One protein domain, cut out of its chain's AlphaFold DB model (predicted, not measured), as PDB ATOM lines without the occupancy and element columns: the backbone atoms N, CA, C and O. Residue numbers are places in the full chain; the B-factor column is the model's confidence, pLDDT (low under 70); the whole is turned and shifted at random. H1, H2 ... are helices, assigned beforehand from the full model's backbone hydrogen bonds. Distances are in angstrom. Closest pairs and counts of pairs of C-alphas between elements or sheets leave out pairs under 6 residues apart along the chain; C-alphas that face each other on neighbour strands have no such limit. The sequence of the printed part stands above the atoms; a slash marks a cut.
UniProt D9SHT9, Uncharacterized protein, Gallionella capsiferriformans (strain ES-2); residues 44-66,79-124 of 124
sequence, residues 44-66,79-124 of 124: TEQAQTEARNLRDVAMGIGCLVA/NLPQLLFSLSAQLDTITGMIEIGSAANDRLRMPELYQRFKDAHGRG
ATOM      1  N   THR A  44     -15.746  91.323 222.447       94.44
ATOM      2  CA  THR A  44     -15.912  89.864 222.304       94.44
ATOM      3  C   THR A  44     -16.082  89.153 223.649       94.44
ATOM      4  O   THR A  44     -16.842  88.191 223.749       94.44
ATOM      5  N   GLU A  45     -15.394  89.612 224.699       94.00
ATOM      6  CA  GLU A  45     -15.508  89.029 226.044       94.00
ATOM      7  C   GLU A  45     -16.856  89.376 226.685       94.00
ATOM      8  O   GLU A  45     -17.510  88.519 227.295       94.00
ATOM      9  N   GLN A  46     -17.307  90.618 226.490       94.31
ATOM     10  CA  GLN A  46     -18.641  91.049 226.906       94.31
ATOM     11  C   GLN A  46     -19.722  90.257 226.165       94.31
ATOM     12  O   GLN A  46     -20.611  89.696 226.802       94.31
ATOM     13  N   ALA A  47     -19.587  90.087 224.848       96.50
ATOM     14  CA  ALA A  47     -20.511  89.293 224.045       96.50
ATOM     15  C   ALA A  47     -20.592  87.836 224.500       96.50
ATOM     16  O   ALA A  47     -21.678  87.264 224.567       96.50
ATOM     17  N   GLN A  48     -19.460  87.232 224.870       95.69
ATOM     18  CA  GLN A  48     -19.453  85.880 225.420       95.69
ATOM     19  C   GLN A  48     -20.224  85.800 226.747       95.69
ATOM     20  O   GLN A  48     -20.918  84.816 227.010       95.69
ATOM     21  N   THR A  49     -20.103  86.825 227.590       96.50
ATOM     22  CA  THR A  49     -20.842  86.910 228.854       96.50
ATOM     23  C   THR A  49     -22.337  87.070 228.607       96.50
ATOM     24  O   THR A  49     -23.115  86.298 229.161       96.50
ATOM     25  N   GLU A  50     -22.736  87.957 227.698       96.50
ATOM     26  CA  GLU A  50     -24.146  88.134 227.346       96.50
ATOM     27  C   GLU A  50     -24.750  86.897 226.675       96.50
ATOM     28  O   GLU A  50     -25.885  86.526 226.968       96.50
ATOM     29  N   ALA A  51     -23.985  86.169 225.858       97.38
ATOM     30  CA  ALA A  51     -24.432  84.897 225.293       97.38
ATOM     31  C   ALA A  51     -24.714  83.840 226.376       97.38
ATOM     32  O   ALA A  51     -25.694  83.097 226.279       97.38
ATOM     33  N   ARG A  52     -23.884  83.777 227.429       97.06
ATOM     34  CA  ARG A  52     -24.129  82.898 228.587       97.06
ATOM     35  C   ARG A  52     -25.372  83.335 229.362       97.06
ATOM     36  O   ARG A  52     -26.218  82.491 229.648       97.06
ATOM     37  N   ASN A  53     -25.517  84.633 229.626       95.62
ATOM     38  CA  ASN A  53     -26.691  85.181 230.307       95.62
ATOM     39  C   ASN A  53     -27.977  84.863 229.534       95.62
ATOM     40  O   ASN A  53     -28.943  84.361 230.106       95.62
ATOM     41  N   LEU A  54     -27.974  85.087 228.218       96.19
ATOM     42  CA  LEU A  54     -29.109  84.814 227.345       96.19
ATOM     43  C   LEU A  54     -29.482  83.330 227.334       96.19
ATOM     44  O   LEU A  54     -30.662  82.990 227.419       96.19
ATOM     45  N   ARG A  55     -28.488  82.435 227.279       96.62
ATOM     46  CA  ARG A  55     -28.709  80.990 227.421       96.62
ATOM     47  C   ARG A  55     -29.418  80.669 228.735       96.62
ATOM     48  O   ARG A  55     -30.382  79.905 228.726       96.62
ATOM     49  N   ASP A  56     -28.933  81.207 229.849       96.88
ATOM     50  CA  ASP A  56     -29.464  80.892 231.176       96.88
ATOM     51  C   ASP A  56     -30.892  81.436 231.347       96.88
ATOM     52  O   ASP A  56     -31.760  80.734 231.870       96.88
ATOM     53  N   VAL A  57     -31.179  82.626 230.807       95.12
ATOM     54  CA  VAL A  57     -32.536  83.192 230.739       95.12
ATOM     55  C   VAL A  57     -33.457  82.322 229.884       95.12
ATOM     56  O   VAL A  57     -34.543  81.958 230.334       95.12
ATOM     57  N   ALA A  58     -33.033  81.941 228.676       94.50
ATOM     58  CA  ALA A  58     -33.831  81.099 227.785       94.50
ATOM     59  C   ALA A  58     -34.141  79.732 228.419       94.50
ATOM     60  O   ALA A  58     -35.274  79.253 228.345       94.50
ATOM     61  N   MET A  59     -33.160  79.134 229.104       94.19
ATOM     62  CA  MET A  59     -33.346  77.904 229.872       94.19
ATOM     63  C   MET A  59     -34.337  78.103 231.024       94.19
ATOM     64  O   MET A  59     -35.253  77.301 231.189       94.19
ATOM     65  N   GLY A  60     -34.191  79.183 231.797       92.06
ATOM     66  CA  GLY A  60     -35.093  79.516 232.900       92.06
ATOM     67  C   GLY A  60     -36.542  79.670 232.443       92.06
ATOM     68  O   GLY A  60     -37.444  79.105 233.060       92.06
ATOM     69  N   ILE A  61     -36.765  80.349 231.315       91.31
ATOM     70  CA  ILE A  61     -38.093  80.457 230.699       91.31
ATOM     71  C   ILE A  61     -38.611  79.077 230.291       91.31
ATOM     72  O   ILE A  61     -39.749  78.739 230.606       91.31
ATOM     73  N   GLY A  62     -37.778  78.255 229.649       89.06
ATOM     74  CA  GLY A  62     -38.137  76.882 229.289       89.06
ATOM     75  C   GLY A  62     -38.587  76.052 230.495       89.06
ATOM     76  O   GLY A  62     -39.621  75.393 230.432       89.06
ATOM     77  N   CYS A  63     -37.868  76.134 231.617       91.50
ATOM     78  CA  CYS A  63     -38.232  75.459 232.865       91.50
ATOM     79  C   CYS A  63     -39.566  75.955 233.439       91.50
ATOM     80  O   CYS A  63     -40.363  75.140 233.905       91.50
ATOM     81  N   LEU A  64     -39.816  77.269 233.402       89.31
ATOM     82  CA  LEU A  64     -41.076  77.857 233.867       89.31
ATOM     83  C   LEU A  64     -42.254  77.371 233.025       89.31
ATOM     84  O   LEU A  64     -43.248  76.915 233.578       89.31
ATOM     85  N   VAL A  65     -42.107  77.395 231.700       88.44
ATOM     86  CA  VAL A  65     -43.125  76.915 230.756       88.44
ATOM     87  C   VAL A  65     -43.360  75.413 230.921       88.44
ATOM     88  O   VAL A  65     -44.501  74.970 230.926       88.44
ATOM     89  N   ALA A  66     -42.299  74.620 231.087       87.06
ATOM     90  CA  ALA A  66     -42.410  73.173 231.273       87.06
ATOM     91  C   ALA A  66     -43.058  72.788 232.614       87.06
ATOM     92  O   ALA A  66     -43.685  71.734 232.715       87.06
ATOM     93  N   ASN A  79     -47.660  86.623 223.104       86.31
ATOM     94  CA  ASN A  79     -46.638  86.456 224.147       86.31
ATOM     95  C   ASN A  79     -45.417  85.665 223.656       86.31
ATOM     96  O   ASN A  79     -44.280  86.105 223.821       86.31
ATOM     97  N   LEU A  80     -45.639  84.509 223.021       87.38
ATOM     98  CA  LEU A  80     -44.544  83.684 222.508       87.38
ATOM     99  C   LEU A  80     -43.795  84.378 221.351       87.38
ATOM    100  O   LEU A  80     -42.570  84.466 221.428       87.38
ATOM    101  N   PRO A  81     -44.466  84.931 220.317       87.56
ATOM    102  CA  PRO A  81     -43.777  85.706 219.286       87.56
ATOM    103  C   PRO A  81     -42.974  86.892 219.832       87.56
ATOM    104  O   PRO A  81     -41.833  87.080 219.425       87.56
ATOM    105  N   GLN A  82     -43.522  87.668 220.775       89.12
ATOM    106  CA  GLN A  82     -42.809  88.802 221.380       89.12
ATOM    107  C   GLN A  82     -41.558  88.356 222.138       89.12
ATOM    108  O   GLN A  82     -40.509  88.995 222.023       89.12
ATOM    109  N   LEU A  83     -41.642  87.243 222.872       90.75
ATOM    110  CA  LEU A  83     -40.483  86.651 223.527       90.75
ATOM    111  C   LEU A  83     -39.424  86.238 222.496       90.75
ATOM    112  O   LEU A  83     -38.261  86.602 222.644       90.75
ATOM    113  N   LEU A  84     -39.817  85.528 221.436       91.31
ATOM    114  CA  LEU A  84     -38.892  85.089 220.388       91.31
ATOM    115  C   LEU A  84     -38.227  86.272 219.673       91.31
ATOM    116  O   LEU A  84     -37.018  86.244 219.450       91.31
ATOM    117  N   PHE A  85     -38.975  87.338 219.373       91.06
ATOM    118  CA  PHE A  85     -38.406  88.563 218.809       91.06
ATOM    119  C   PHE A  85     -37.436  89.245 219.776       91.06
ATOM    120  O   PHE A  85     -36.377  89.700 219.352       91.06
ATOM    121  N   SER A  86     -37.743  89.256 221.074       91.38
ATOM    122  CA  SER A  86     -36.850  89.818 222.093       91.38
ATOM    123  C   SER A  86     -35.545  89.026 222.215       91.38
ATOM    124  O   SER A  86     -34.472  89.622 222.255       91.38
ATOM    125  N   LEU A  87     -35.612  87.690 222.214       93.56
ATOM    126  CA  LEU A  87     -34.425  86.827 222.208       93.56
ATOM    127  C   LEU A  87     -33.600  87.026 220.926       93.56
ATOM    128  O   LEU A  87     -32.377  87.120 220.988       93.56
ATOM    129  N   SER A  88     -34.267  87.149 219.774       92.75
ATOM    130  CA  SER A  88     -33.609  87.427 218.494       92.75
ATOM    131  C   SER A  88     -32.883  88.775 218.497       92.75
ATOM    132  O   SER A  88     -31.761  88.852 218.011       92.75
ATOM    133  N   ALA A  89     -33.481  89.828 219.061       90.94
ATOM    134  CA  ALA A  89     -32.849  91.146 219.156       90.94
ATOM    135  C   ALA A  89     -31.621  91.149 220.091       90.94
ATOM    136  O   ALA A  89     -30.644  91.860 219.845       90.94
ATOM    137  N   GLN A  90     -31.639  90.331 221.149       94.94
ATOM    138  CA  GLN A  90     -30.475  90.152 222.022       94.94
ATOM    139  C   GLN A  90     -29.346  89.393 221.314       94.94
ATOM    140  O   GLN A  90     -28.191  89.802 221.410       94.94
ATOM    141  N   LEU A  91     -29.667  88.344 220.546       94.94
ATOM    142  CA  LEU A  91     -28.685  87.648 219.704       94.94
ATOM    143  C   LEU A  91     -28.062  88.572 218.655       94.94
ATOM    144  O   LEU A  91     -26.856  88.503 218.424       94.94
ATOM    145  N   ASP A  92     -28.862  89.446 218.050       94.75
ATOM    146  CA  ASP A  92     -28.375  90.448 217.104       94.75
ATOM    147  C   ASP A  92     -27.355  91.391 217.764       94.75
ATOM    148  O   ASP A  92     -26.241  91.556 217.272       94.75
ATOM    149  N   THR A  93     -27.671  91.901 218.957       95.25
ATOM    150  CA  THR A  93     -26.750  92.743 219.741       95.25
ATOM    151  C   THR A  93     -25.445  92.008 220.074       95.25
ATOM    152  O   THR A  93     -24.360  92.565 219.911       95.25
ATOM    153  N   ILE A  94     -25.531  90.742 220.502       97.12
ATOM    154  CA  ILE A  94     -24.361  89.893 220.782       97.12
ATOM    155  C   ILE A  94     -23.500  89.720 219.530       97.12
ATOM    156  O   ILE A  94     -22.277  89.820 219.607       97.12
ATOM    157  N   THR A  95     -24.133  89.492 218.381       95.50
ATOM    158  CA  THR A  95     -23.441  89.326 217.099       95.50
ATOM    159  C   THR A  95     -22.691  90.599 216.721       95.50
ATOM    160  O   THR A  95     -21.492  90.528 216.457       95.50
ATOM    161  N   GLY A  96     -23.336  91.766 216.822       95.56
ATOM    162  CA  GLY A  96     -22.682  93.053 216.577       95.56
ATOM    163  C   GLY A  96     -21.458  93.277 217.472       95.56
ATOM    164  O   GLY A  96     -20.399  93.675 216.991       95.56
ATOM    165  N   MET A  97     -21.546  92.942 218.765       97.12
ATOM    166  CA  MET A  97     -20.392  93.035 219.671       97.12
ATOM    167  C   MET A  97     -19.233  92.110 219.261       97.12
ATOM    168  O   MET A  97     -18.072  92.513 219.350       97.12
ATOM    169  N   ILE A  98     -19.527  90.886 218.801       97.44
ATOM    170  CA  ILE A  98     -18.505  89.942 218.317       97.44
ATOM    171  C   ILE A  98     -17.815  90.490 217.069       97.44
ATOM    172  O   ILE A  98     -16.587  90.472 216.998       97.44
ATOM    173  N   GLU A  99     -18.586  90.981 216.100       96.00
ATOM    174  CA  GLU A  99     -18.060  91.511 214.841       96.00
ATOM    175  C   GLU A  99     -17.129  92.700 215.077       96.00
ATOM    176  O   GLU A  99     -15.995  92.701 214.593       96.00
ATOM    177  N   ILE A 100     -17.566  93.675 215.882       96.62
ATOM    178  CA  ILE A 100     -16.756  94.854 216.208       96.62
ATOM    179  C   ILE A 100     -15.506  94.474 216.993       96.62
ATOM    180  O   ILE A 100     -14.406  94.905 216.643       96.62
ATOM    181  N   GLY A 101     -15.646  93.643 218.028       96.88
ATOM    182  CA  GLY A 101     -14.501  93.236 218.835       96.88
ATOM    183  C   GLY A 101     -13.474  92.437 218.029       96.88
ATOM    184  O   GLY A 101     -12.272  92.683 218.143       96.88
ATOM    185  N   SER A 102     -13.928  91.543 217.144       95.69
ATOM    186  CA  SER A 102     -13.038  90.809 216.238       95.69
ATOM    187  C   SER A 102     -12.339  91.749 215.256       95.69
ATOM    188  O   SER A 102     -11.121  91.673 215.104       95.69
ATOM    189  N   ALA A 103     -13.077  92.674 214.635       94.38
ATOM    190  CA  ALA A 103     -12.510  93.640 213.696       94.38
ATOM    191  C   ALA A 103     -11.467  94.557 214.360       94.38
ATOM    192  O   ALA A 103     -10.436  94.870 213.758       94.38
ATOM    193  N   ALA A 104     -11.701  94.968 215.608       95.50
ATOM    194  CA  ALA A 104     -10.749  95.748 216.389       95.50
ATOM    195  C   ALA A 104      -9.474  94.953 216.702       95.50
ATOM    196  O   ALA A 104      -8.364  95.452 216.495       95.50
ATOM    197  N   ASN A 105      -9.621  93.694 217.118       94.94
ATOM    198  CA  ASN A 105      -8.491  92.811 217.389       94.94
ATOM    199  C   ASN A 105      -7.649  92.549 216.128       94.94
ATOM    200  O   ASN A 105      -6.420  92.588 216.179       94.94
ATOM    201  N   ASP A 106      -8.285  92.349 214.972       93.12
ATOM    202  CA  ASP A 106      -7.577  92.167 213.701       93.12
ATOM    203  C   ASP A 106      -6.757  93.405 213.315       93.12
ATOM    204  O   ASP A 106      -5.624  93.274 212.842       93.12
ATOM    205  N   ARG A 107      -7.286  94.611 213.566       92.88
ATOM    206  CA  ARG A 107      -6.566  95.876 213.344       92.88
ATOM    207  C   ARG A 107      -5.360  96.039 214.263       92.88
ATOM    208  O   ARG A 107      -4.308  96.459 213.789       92.88
ATOM    209  N   LEU A 108      -5.484  95.659 215.534       92.44
ATOM    210  CA  LEU A 108      -4.371  95.674 216.490       92.44
ATOM    211  C   LEU A 108      -3.276  94.666 216.127       92.44
ATOM    212  O   LEU A 108      -2.091  94.957 216.273       92.44
ATOM    213  N   ARG A 109      -3.660  93.475 215.654       92.25
ATOM    214  CA  ARG A 109      -2.720  92.392 215.325       92.25
ATOM    215  C   ARG A 109      -2.009  92.590 213.994       92.25
ATOM    216  O   ARG A 109      -0.905  92.080 213.820       92.25
ATOM    217  N   MET A 110      -2.645  93.277 213.047       89.56
ATOM    218  CA  MET A 110      -2.131  93.456 211.688       89.56
ATOM    219  C   MET A 110      -2.171  94.930 211.248       89.56
ATOM    220  O   MET A 110      -2.751  95.232 210.201       89.56
ATOM    221  N   PRO A 111      -1.544  95.861 211.994       82.12
ATOM    222  CA  PRO A 111      -1.654  97.298 211.731       82.12
ATOM    223  C   PRO A 111      -1.171  97.677 210.321       82.12
ATOM    224  O   PRO A 111      -1.771  98.524 209.661       82.12
ATOM    225  N   GLU A 112      -0.157  96.971 209.813       79.75
ATOM    226  CA  GLU A 112       0.444  97.160 208.485       79.75
ATOM    227  C   GLU A 112      -0.581  97.048 207.339       79.75
ATOM    228  O   GLU A 112      -0.513  97.780 206.348       79.75
ATOM    229  N   LEU A 113      -1.546  96.124 207.465       76.94
ATOM    230  CA  LEU A 113      -2.570  95.902 206.442       76.94
ATOM    231  C   LEU A 113      -3.512  97.098 206.352       76.94
ATOM    232  O   LEU A 113      -3.890  97.496 205.254       76.94
ATOM    233  N   TYR A 114      -3.846  97.701 207.489       72.25
ATOM    234  CA  TYR A 114      -4.804  98.801 207.571       72.25
ATOM    235  C   TYR A 114      -4.157 100.167 207.336       72.25
ATOM    236  O   TYR A 114      -4.811 101.069 206.815       72.25
ATOM    237  N   GLN A 115      -2.860 100.305 207.618       68.06
ATOM    238  CA  GLN A 115      -2.101 101.508 207.285       68.06
ATOM    239  C   GLN A 115      -1.915 101.654 205.767       68.06
ATOM    240  O   GLN A 115      -2.146 102.724 205.208       68.06
ATOM    241  N   ARG A 116      -1.641 100.547 205.063       58.94
ATOM    242  CA  ARG A 116      -1.502 100.537 203.600       58.94
ATOM    243  C   ARG A 116      -2.784 100.948 202.864       58.94
ATOM    244  O   ARG A 116      -2.698 101.551 201.796       58.94
ATOM    245  N   PHE A 117      -3.964 100.655 203.419       58.16
ATOM    246  CA  PHE A 117      -5.241 101.128 202.868       58.16
ATOM    247  C   PHE A 117      -5.444 102.637 203.060       58.16
ATOM    248  O   PHE A 117      -5.955 103.287 202.148       58.16
ATOM    249  N   LYS A 118      -5.005 103.212 204.191       58.06
ATOM    250  CA  LYS A 118      -5.018 104.672 204.399       58.06
ATOM    251  C   LYS A 118      -4.107 105.381 203.399       58.06
ATOM    252  O   LYS A 118      -4.535 106.337 202.756       58.06
ATOM    253  N   ASP A 119      -2.899 104.859 203.206       58.53
ATOM    254  CA  ASP A 119      -1.905 105.452 202.308       58.53
ATOM    255  C   ASP A 119      -2.306 105.323 200.827       58.53
ATOM    256  O   ASP A 119      -2.075 106.233 200.031       58.53
ATOM    257  N   ALA A 120      -2.969 104.225 200.445       58.84
ATOM    258  CA  ALA A 120      -3.452 104.004 199.080       58.84
ATOM    259  C   ALA A 120      -4.698 104.835 198.710       58.84
ATOM    260  O   ALA A 120      -5.004 104.976 197.523       58.84
ATOM    261  N   HIS A 121      -5.442 105.358 199.692       57.69
ATOM    262  CA  HIS A 121      -6.706 106.078 199.474       57.69
ATOM    263  C   HIS A 121      -6.721 107.517 199.994       57.69
ATOM    264  O   HIS A 121      -7.788 108.127 200.020       57.69
ATOM    265  N   GLY A 122      -5.548 108.065 200.336       49.53
ATOM    266  CA  GLY A 122      -5.255 109.498 200.385       49.53
ATOM    267  C   GLY A 122      -6.432 110.392 200.772       49.53
ATOM    268  O   GLY A 122      -6.953 111.124 199.934       49.53
ATOM    269  N   ARG A 123      -6.839 110.356 202.040       50.53
ATOM    270  CA  ARG A 123      -7.602 111.454 202.639       50.53
ATOM    271  C   ARG A 123      -6.703 112.140 203.656       50.53
ATOM    272  O   ARG A 123      -6.520 111.631 204.759       50.53
ATOM    273  N   GLY A 124      -6.077 113.224 203.194       38.78
ATOM    274  CA  GLY A 124      -5.508 114.261 204.054       38.78
ATOM    275  C   GLY A 124      -6.590 115.154 204.641       38.78
ATOM    276  O   GLY A 124      -7.748 115.071 204.167       38.78
TER     277      GLY A 124
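This is residues 44 to 66 and 79 to 124 of the 124 residues of an uncharacterized protein of Gallionella capsiferriformans (strain ES-2) (UniProt D9SHT9). Two long helices, H1 and H2, run opposite ways nearly side by side as a narrow V that opens toward the cut; H1 packs on H2 with residues 44 to 54 alone. H2 runs on past the first residue of H1, and beyond its last residue the short helix H3 turns off at about a right angle, with residues 108 to 113 and 116 to 124 sticking out. The printed part has 69 residues with three named helices, in the order H1, H2, H3, and no named strand; the class is all helix. The whole is extended, a rod with a radius of gyration of the C-alphas of 18.8 A and spans of 59 by 21 by 13 A.

H1 is residues 44 to 66 and measures 32.6 A from first to last C-alpha; C-alpha 44 is at (-15.912, 89.864, 222.304) and C-alpha 66 at (-42.410, 73.173, 231.273). H2, the longest helix, is residues 79 to 109 and measures 45.2 A; its first C-alpha is at (-46.638, 86.456, 224.147). H3 is residues 111 to 120 and measures 14.4 A, with C-alpha 120 at (-3.452, 104.004, 199.080).

H1 touches H2 with residues 44 to 54 alone, and 17 pairs of C-alphas lie within 8 A. The closest C-alphas of the two are those of Thr 44 and Ile 98, 4.8 A apart. Their lines stand at a shallow tilt of 17 degrees, opposite ways, and their centres are 13.5 A apart. A tight link of one residue, Met 110, joins H2 to H3. These two are close but not clearly touching; their closest C-alphas are those of Arg 107 and Tyr 114, 6.7 A apart. Their lines are about perpendicular, at 84 degrees. H1 and H3 are apart. In H1 and H2 every pair of O i and N i+4 is within hydrogen-bond range, and in H3 5 of 6 are.

The two C-alphas farthest apart are those of Ala 66 and Gly 124, 61.6 A. Residues 67 to 78 are cut out of the chain and not printed, and C-alphas 66 and 79 are 15.7 A apart across this cut. The link from H1 to H2 is the link across the cut. Without the stretches that stand free, residues 108 to 113 and 116 to 124, the body has 54 residues and spans 54 by 18 by 9 A. Gly 124 is the chain's last residue. The mean pLDDT of the printed part is 87.2, and that of H3 is 67; residues 115 to 124 are under 70.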